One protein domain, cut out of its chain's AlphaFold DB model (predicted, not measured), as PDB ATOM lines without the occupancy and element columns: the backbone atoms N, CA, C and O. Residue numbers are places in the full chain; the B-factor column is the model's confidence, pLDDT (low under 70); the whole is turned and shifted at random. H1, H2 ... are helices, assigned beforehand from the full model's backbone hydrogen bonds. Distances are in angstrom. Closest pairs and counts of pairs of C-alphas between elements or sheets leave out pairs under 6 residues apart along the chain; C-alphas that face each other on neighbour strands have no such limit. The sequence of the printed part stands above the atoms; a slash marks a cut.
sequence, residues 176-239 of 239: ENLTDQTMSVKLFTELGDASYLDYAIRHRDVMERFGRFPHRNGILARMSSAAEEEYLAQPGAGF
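This is residues 176 to 239 of the 239 residues of an uncharacterized protein of Rhizobium meliloti (strain 1021) (UniProt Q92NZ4). A helical hairpin, H2 side by side with H1, has the short helix H3 and a long loop, residues 211 to 225, at the end away from its turn. The turn, residues 190 to 195, sticks out. The 64 printed residues include three named helices, H1, H2, H3 in chain order, and no named strand: all helix. The whole is only just compact, close to loose, with radius of gyration of the C-alphas 12.6 A and spans of 36 by 24 by 18 A.

H2, residues 194 to 210, is 24.4 A long. H1, residues 178 to 191, is 19.8 A long and begins at C-alpha 178 (-0.910, -1.347, 7.970). H3, residues 226 to 232, ends at C-alpha 232 (-3.297, 17.857, 3.343).

H2 and H1 touch, a hairpin running opposite ways at a shallow tilt of 11 degrees; their closest C-alphas, Gln 181 and Arg 204, are 5.0 A apart. H2 and H3 are close but not clearly touching: their closest C-alphas, Phe 210 and Glu 228, are 7.5 A apart. H1 and H3 are apart. In H1, H2 and H3 every O i to N i+4 pair is within hydrogen-bond range.

The farthest C-alphas, Gly 192 and Met 223, are 36.9 A apart. The printed part has no cut. The link H2 to H3 is long. No printed residue is under 70 in pLDDT.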
ATOM      1  N   GLU A 176       3.538   3.741  11.086       97.31
ATOM      2  CA  GLU A 176       3.407   3.737   9.618       97.31
ATOM      3  C   GLU A 176       3.462   2.295   9.056       97.31
ATOM      4  O   GLU A 176       4.274   1.962   8.191       97.31
ATOM      5  N   ASN A 177       2.611   1.403   9.576       97.62
ATOM      6  CA  ASN A 177       2.490   0.005   9.162       97.62
ATOM      7  C   ASN A 177       1.023  -0.454   9.201       97.62
ATOM      8  O   ASN A 177       0.369  -0.384  10.238       97.62
ATOM      9  N   LEU A 178       0.509  -0.987   8.089       97.38
ATOM     10  CA  LEU A 178      -0.910  -1.347   7.970       97.38
ATOM     11  C   LEU A 178      -1.350  -2.483   8.920       97.38
ATOM     12  O   LEU A 178      -2.499  -2.509   9.366       97.38
ATOM     13  N   THR A 179      -0.459  -3.421   9.250       98.19
ATOM     14  CA  THR A 179      -0.747  -4.484  10.227       98.19
ATOM     15  C   THR A 179      -0.929  -3.899  11.622       98.19
ATOM     16  O   THR A 179      -1.877  -4.267  12.315       98.19
ATOM     17  N   ASP A 180      -0.075  -2.951  12.009       98.62
ATOM     18  CA  ASP A 180      -0.200  -2.254  13.290       98.62
ATOM     19  C   ASP A 180      -1.480  -1.411  13.336       98.62
ATOM     20  O   ASP A 180      -2.221  -1.496  14.308       98.62
ATOM     21  N   GLN A 181      -1.825  -0.717  12.248       98.56
ATOM     22  CA  GLN A 181      -3.090   0.023  12.139       98.56
ATOM     23  C   GLN A 181      -4.323  -0.875  12.285       98.56
ATOM     24  O   GLN A 181      -5.299  -0.522  12.942       98.56
ATOM     25  N   THR A 182      -4.277  -2.074  11.703       98.56
ATOM     26  CA  THR A 182      -5.364  -3.053  11.831       98.56
ATOM     27  C   THR A 182      -5.504  -3.526  13.279       98.56
ATOM     28  O   THR A 182      -6.619  -3.683  13.777       98.56
ATOM     29  N   MET A 183      -4.378  -3.714  13.973       98.69
ATOM     30  CA  MET A 183      -4.371  -4.028  15.400       98.69
ATOM     31  C   MET A 183      -4.894  -2.858  16.244       98.69
ATOM     32  O   MET A 183      -5.670  -3.101  17.162       98.69
ATOM     33  N   SER A 184      -4.545  -1.613  15.904       98.75
ATOM     34  CA  SER A 184      -5.073  -0.410  16.563       98.75
ATOM     35  C   SER A 184      -6.603  -0.381  16.518       98.75
ATOM     36  O   SER A 184      -7.257  -0.356  17.560       98.75
ATOM     37  N   VAL A 185      -7.189  -0.515  15.321       98.81
ATOM     38  CA  VAL A 185      -8.652  -0.533  15.148       98.81
ATOM     39  C   VAL A 185      -9.296  -1.653  15.960       98.81
ATOM     40  O   VAL A 185     -10.317  -1.427  16.609       98.81
ATOM     41  N   LYS A 186      -8.699  -2.851  15.978       98.75
ATOM     42  CA  LYS A 186      -9.183  -3.966  16.802       98.75
ATOM     43  C   LYS A 186      -9.176  -3.618  18.298       98.75
ATOM     44  O   LYS A 186     -10.201  -3.786  18.952       98.75
ATOM     45  N   LEU A 187      -8.055  -3.128  18.824       98.75
ATOM     46  CA  LEU A 187      -7.902  -2.782  20.241       98.75
ATOM     47  C   LEU A 187      -8.887  -1.685  20.664       98.75
ATOM     48  O   LEU A 187      -9.557  -1.814  21.685       98.75
ATOM     49  N   PHE A 188      -9.051  -0.641  19.851       98.69
ATOM     50  CA  PHE A 188     -10.005   0.430  20.143       98.69
ATOM     51  C   PHE A 188     -11.471   0.011  19.968       98.69
ATOM     52  O   PHE A 188     -12.339   0.503  20.691       98.69
ATOM     53  N   THR A 189     -11.752  -0.958  19.091       98.50
ATOM     54  CA  THR A 189     -13.080  -1.585  18.991       98.50
ATOM     55  C   THR A 189     -13.417  -2.322  20.287       98.50
ATOM     56  O   THR A 189     -14.508  -2.158  20.827       98.50
ATOM     57  N   GLU A 190     -12.469  -3.100  20.817       97.81
ATOM     58  CA  GLU A 190     -12.617  -3.826  22.083       97.81
ATOM     59  C   GLU A 190     -12.681  -2.880  23.295       97.81
ATOM     60  O   GLU A 190     -13.405  -3.155  24.254       97.81
ATOM     61  N   LEU A 191     -11.989  -1.735  23.243       97.94
ATOM     62  CA  LEU A 191     -12.073  -0.702  24.278       97.94
ATOM     63  C   LEU A 191     -13.484  -0.110  24.387       97.94
ATOM     64  O   LEU A 191     -13.920   0.213  25.496       97.94
ATOM     65  N   GLY A 192     -14.198   0.012  23.264       97.62
ATOM     66  CA  GLY A 192     -15.600   0.429  23.210       97.62
ATOM     67  C   GLY A 192     -15.837   1.927  23.424       97.62
ATOM     68  O   GLY A 192     -16.926   2.307  23.849       97.62
ATOM     69  N   ASP A 193     -14.829   2.764  23.172       97.19
ATOM     70  CA  ASP A 193     -14.972   4.221  23.143       97.19
ATOM     71  C   ASP A 193     -15.056   4.701  21.688       97.19
ATOM     72  O   ASP A 193     -14.136   4.492  20.897       97.19
ATOM     73  N   ALA A 194     -16.177   5.328  21.328       96.94
ATOM     74  CA  ALA A 194     -16.444   5.734  19.951       96.94
ATOM     75  C   ALA A 194     -15.493   6.832  19.450       96.94
ATOM     76  O   ALA A 194     -15.209   6.876  18.256       96.94
ATOM     77  N   SER A 195     -15.003   7.699  20.344       94.94
ATOM     78  CA  SER A 195     -14.093   8.782  19.966       94.94
ATOM     79  C   SER A 195     -12.724   8.227  19.588       94.94
ATOM     80  O   SER A 195     -12.237   8.499  18.495       94.94
ATOM     81  N   TYR A 196     -12.154   7.357  20.423       97.12
ATOM     82  CA  TYR A 196     -10.887   6.705  20.109       97.12
ATOM     83  C   TYR A 196     -10.988   5.795  18.880       97.12
ATOM     84  O   TYR A 196     -10.081   5.773  18.051       97.12
ATOM     85  N   LEU A 197     -12.101   5.070  18.722       98.44
ATOM     86  CA  LEU A 197     -12.300   4.210  17.556       98.44
ATOM     87  C   LEU A 197     -12.357   5.004  16.239       98.44
ATOM     88  O   LEU A 197     -11.782   4.553  15.248       98.44
ATOM     89  N   ASP A 198     -13.005   6.174  16.218       97.50
ATOM     90  CA  ASP A 198     -13.024   7.048  15.034       97.50
ATOM     91  C   ASP A 198     -11.603   7.451  14.612       97.50
ATOM     92  O   ASP A 198     -11.231   7.298  13.445       97.50
ATOM     93  N   TYR A 199     -10.775   7.881  15.569       96.81
ATOM     94  CA  TYR A 199      -9.380   8.236  15.301       96.81
ATOM     95  C   TYR A 199      -8.565   7.050  14.780       96.81
ATOM     96  O   TYR A 199      -7.867   7.198  13.772       96.81
ATOM     97  N   ALA A 200      -8.705   5.866  15.377       98.38
ATOM     98  CA  ALA A 200      -8.004   4.665  14.928       98.38
ATOM     99  C   ALA A 200      -8.375   4.273  13.487       98.38
ATOM    100  O   ALA A 200      -7.506   3.903  12.691       98.38
ATOM    101  N   ILE A 201      -9.659   4.382  13.120       98.50
ATOM    102  CA  ILE A 201     -10.134   4.118  11.754       98.50
ATOM    103  C   ILE A 201      -9.538   5.135  10.779       98.50
ATOM    104  O   ILE A 201      -8.975   4.746   9.757       98.50
ATOM    105  N   ARG A 202      -9.582   6.429  11.115       97.62
ATOM    106  CA  ARG A 202      -9.023   7.484  10.259       97.62
ATOM    107  C   ARG A 202      -7.518   7.300  10.039       97.62
ATOM    108  O   ARG A 202      -7.053   7.466   8.910       97.62
ATOM    109  N   HIS A 203      -6.756   6.932  11.070       98.00
ATOM    110  CA  HIS A 203      -5.326   6.633  10.933       98.00
ATOM    111  C   HIS A 203      -5.079   5.436  10.009       98.00
ATOM    112  O   HIS A 203      -4.234   5.516   9.108       98.00
ATOM    113  N   ARG A 204      -5.860   4.357  10.167       98.44
ATOM    114  CA  ARG A 204      -5.797   3.183   9.289       98.44
ATOM    115  C   ARG A 204      -6.076   3.556   7.835       98.44
ATOM    116  O   ARG A 204      -5.330   3.117   6.965       98.44
ATOM    117  N   ASP A 205      -7.094   4.368   7.572       97.88
ATOM    118  CA  ASP A 205      -7.493   4.746   6.212       97.88
ATOM    119  C   ASP A 205      -6.428   5.606   5.516       97.88
ATOM    120  O   ASP A 205      -6.125   5.408   4.336       97.88
ATOM    121  N   VAL A 206      -5.784   6.521   6.252       97.25
ATOM    122  CA  VAL A 206      -4.630   7.287   5.749       97.25
ATOM    123  C   VAL A 206      -3.476   6.347   5.399       97.25
ATOM    124  O   VAL A 206      -2.869   6.483   4.332       97.25
ATOM    125  N   MET A 207      -3.202   5.359   6.251       96.81
ATOM    126  CA  MET A 207      -2.159   4.371   5.996       96.81
ATOM    127  C   MET A 207      -2.477   3.430   4.834       96.81
ATOM    128  O   MET A 207      -1.575   3.103   4.067       96.81
ATOM    129  N   GLU A 208      -3.734   3.022   4.670       97.50
ATOM    130  CA  GLU A 208      -4.200   2.225   3.532       97.50
ATOM    131  C   GLU A 208      -4.064   3.007   2.216       97.50
ATOM    132  O   GLU A 208      -3.637   2.450   1.204       97.50
ATOM    133  N   ARG A 209      -4.341   4.318   2.240       97.19
ATOM    134  CA  ARG A 209      -4.265   5.187   1.059       97.19
ATOM    135  C   ARG A 209      -2.838   5.563   0.657       97.19
ATOM    136  O   ARG A 209      -2.539   5.584  -0.535       97.19
ATOM    137  N   PHE A 210      -1.978   5.908   1.614       97.44
ATOM    138  CA  PHE A 210      -0.672   6.519   1.325       97.44
ATOM    139  C   PHE A 210       0.532   5.675   1.745       97.44
ATOM    140  O   PHE A 210       1.656   5.977   1.344       97.44
ATOM    141  N   GLY A 211       0.340   4.636   2.561       96.56
ATOM    142  CA  GLY A 211       1.442   3.830   3.091       96.56
ATOM    143  C   GLY A 211       2.355   4.578   4.071       96.56
ATOM    144  O   GLY A 211       3.386   4.035   4.463       96.56
ATOM    145  N   ARG A 212       1.983   5.800   4.477       96.56
ATOM    146  CA  ARG A 212       2.640   6.654   5.480       96.56
ATOM    147  C   ARG A 212       1.695   7.783   5.908       96.56
ATOM    148  O   ARG A 212       0.654   7.967   5.284       96.56
ATOM    149  N   PHE A 213       2.085   8.582   6.898       97.50
ATOM    150  CA  PHE A 213       1.362   9.781   7.321       97.50
ATOM    151  C   PHE A 213       1.866  11.039   6.595       97.50
ATOM    152  O   PHE A 213       2.961  11.528   6.903       97.50
ATOM    153  N   PRO A 214       1.085  11.633   5.672       97.56
ATOM    154  CA  PRO A 214       1.560  12.766   4.876       97.56
ATOM    155  C   PRO A 214       1.897  14.011   5.703       97.56
ATOM    156  O   PRO A 214       2.832  14.733   5.368       97.56
ATOM    157  N   HIS A 215       1.209  14.233   6.830       95.31
ATOM    158  CA  HIS A 215       1.463  15.379   7.713       95.31
ATOM    159  C   HIS A 215       2.877  15.352   8.325       95.31
ATOM    160  O   HIS A 215       3.424  16.395   8.673       95.31
ATOM    161  N   ARG A 216       3.519  14.175   8.391       95.50
ATOM    162  CA  ARG A 216       4.908  14.036   8.857       95.50
ATOM    163  C   ARG A 216       5.939  14.342   7.770       95.50
ATOM    164  O   ARG A 216       7.120  14.439   8.087       95.50
ATOM    165  N   ASN A 217       5.541  14.487   6.500       95.69
ATOM    166  CA  ASN A 217       6.478  14.604   5.377       95.69
ATOM    167  C   ASN A 217       7.432  15.792   5.529       95.69
ATOM    168  O   ASN A 217       8.641  15.596   5.444       95.69
ATOM    169  N   GLY A 218       6.915  16.986   5.829       92.62
ATOM    170  CA  GLY A 218       7.751  18.175   6.019       92.62
ATOM    171  C   GLY A 218       8.747  18.015   7.168       92.62
ATOM    172  O   GLY A 218       9.937  18.267   6.992       92.62
ATOM    173  N   ILE A 219       8.280  17.516   8.317       90.56
ATOM    174  CA  ILE A 219       9.120  17.310   9.505       90.56
ATOM    175  C   ILE A 219      10.193  16.246   9.235       90.56
ATOM    176  O   ILE A 219      11.346  16.431   9.602       90.56
ATOM    177  N   LEU A 220       9.847  15.153   8.551       90.19
ATOM    178  CA  LEU A 220      10.757  14.043   8.243       90.19
ATOM    179  C   LEU A 220      11.548  14.229   6.936       90.19
ATOM    180  O   LEU A 220      12.143  13.269   6.448       90.19
ATOM    181  N   ALA A 221      11.545  15.434   6.355       92.62
ATOM    182  CA  ALA A 221      12.222  15.759   5.097       92.62
ATOM    183  C   ALA A 221      11.871  14.809   3.927       92.62
ATOM    184  O   ALA A 221      12.715  14.465   3.097       92.62
ATOM    185  N   ARG A 222      10.607  14.375   3.853       95.69
ATOM    186  CA  ARG A 222      10.055  13.581   2.748       95.69
ATOM    187  C   ARG A 222       9.353  14.506   1.761       95.69
ATOM    188  O   ARG A 222       8.637  15.416   2.161       95.69
ATOM    189  N   MET A 223       9.494  14.233   0.468       96.56
ATOM    190  CA  MET A 223       8.678  14.902  -0.547       96.56
ATOM    191  C   MET A 223       7.259  14.325  -0.539       96.56
ATOM    192  O   MET A 223       7.094  13.098  -0.569       96.56
ATOM    193  N   SER A 224       6.257  15.202  -0.502       97.69
ATOM    194  CA  SER A 224       4.856  14.838  -0.718       97.69
ATOM    195  C   SER A 224       4.588  14.624  -2.208       97.69
ATOM    196  O   SER A 224       5.171  15.281  -3.067       97.69
ATOM    197  N   SER A 225       3.714  13.675  -2.519       98.12
ATOM    198  CA  SER A 225       3.101  13.524  -3.836       98.12
ATOM    199  C   SER A 225       1.921  14.487  -4.001       98.12
ATOM    200  O   SER A 225       1.360  14.961  -3.016       98.12
ATOM    201  N   ALA A 226       1.473  14.708  -5.239       97.94
ATOM    202  CA  ALA A 226       0.312  15.561  -5.512       97.94
ATOM    203  C   ALA A 226      -0.959  15.104  -4.762       97.94
ATOM    204  O   ALA A 226      -1.703  15.929  -4.245       97.94
ATOM    205  N   ALA A 227      -1.182  13.789  -4.643       97.50
ATOM    206  CA  ALA A 227      -2.327  13.240  -3.910       97.50
ATOM    207  C   ALA A 227      -2.222  13.455  -2.389       97.50
ATOM    208  O   ALA A 227      -3.238  13.601  -1.710       97.50
ATOM    209  N   GLU A 228      -1.002  13.461  -1.847       97.94
ATOM    210  CA  GLU A 228      -0.743  13.782  -0.442       97.94
ATOM    211  C   GLU A 228      -0.936  15.277  -0.167       97.94
ATOM    212  O   GLU A 228      -1.514  15.625   0.855       97.94
ATOM    213  N   GLU A 229      -0.503  16.156  -1.075       97.06
ATOM    214  CA  GLU A 229      -0.729  17.606  -0.975       97.06
ATOM    215  C   GLU A 229      -2.218  17.956  -1.045       97.06
ATOM    216  O   GLU A 229      -2.706  18.728  -0.222       97.06
ATOM    217  N   GLU A 230      -2.957  17.343  -1.973       96.81
ATOM    218  CA  GLU A 230      -4.409  17.516  -2.075       96.81
ATOM    219  C   GLU A 230      -5.121  17.043  -0.803       96.81
ATOM    220  O   GLU A 230      -6.018  17.726  -0.314       96.81
ATOM    221  N   TYR A 231      -4.706  15.906  -0.236       96.31
ATOM    222  CA  TYR A 231      -5.229  15.436   1.046       96.31
ATOM    223  C   TYR A 231      -4.934  16.424   2.176       96.31
ATOM    224  O   TYR A 231      -5.854  16.786   2.899       96.31
ATOM    225  N   LEU A 232      -3.695  16.905   2.299       95.81
ATOM    226  CA  LEU A 232      -3.297  17.857   3.343       95.81
ATOM    227  C   LEU A 232      -4.008  19.216   3.240       95.81
ATOM    228  O   LEU A 232      -4.086  19.930   4.234       95.81
ATOM    229  N   ALA A 233      -4.541  19.570   2.067       95.19
ATOM    230  CA  ALA A 233      -5.337  20.781   1.876       95.19
ATOM    231  C   ALA A 233      -6.795  20.648   2.367       95.19
ATOM    232  O   ALA A 233      -7.513  21.649   2.425       95.19
ATOM    233  N   GLN A 234      -7.261  19.439   2.703       93.00
ATOM    234  CA  GLN A 234      -8.630  19.210   3.170       93.00
ATOM    235  C   GLN A 234      -8.787  19.595   4.653       93.00
ATOM    236  O   GLN A 234      -7.885  19.354   5.457       93.00
ATOM    237  N   PRO A 235      -9.943  20.152   5.066       89.31
ATOM    238  CA  PRO A 235     -10.219  20.402   6.478       89.31
ATOM    239  C   PRO A 235     -10.138  19.113   7.307       89.31
ATOM    240  O   PRO A 235     -10.729  18.101   6.939       89.31
ATOM    241  N   GLY A 236      -9.428  19.156   8.437       81.19
ATOM    242  CA  GLY A 236      -9.261  17.994   9.318       81.19
ATOM    243  C   GLY A 236      -8.305  16.917   8.787       81.19
ATOM    244  O   GLY A 236      -8.306  15.801   9.312       81.19
ATOM    245  N   ALA A 237      -7.520  17.228   7.748       85.31
ATOM    246  CA  ALA A 237      -6.398  16.407   7.319       85.31
ATOM    247  C   ALA A 237      -5.192  16.592   8.246       85.31
ATOM    248  O   ALA A 237      -4.899  17.696   8.703       85.31
ATOM    249  N   GLY A 238      -4.468  15.498   8.480       80.62
ATOM    250  CA  GLY A 238      -3.519  15.438   9.587       80.62
ATOM    251  C   GLY A 238      -4.217  15.128  10.911       80.62
ATOM    252  O   GLY A 238      -5.426  15.310  11.053       80.62
ATOM    253  N   PHE A 239      -3.437  14.592  11.840       79.50
ATOM    254  CA  PHE A 239      -3.845  14.285  13.205       79.50
ATOM    255  C   PHE A 239      -2.990  15.125  14.148       79.50
ATOM    256  O   PHE A 239      -1.811  15.366  13.783       79.50
TER     257      PHE A 239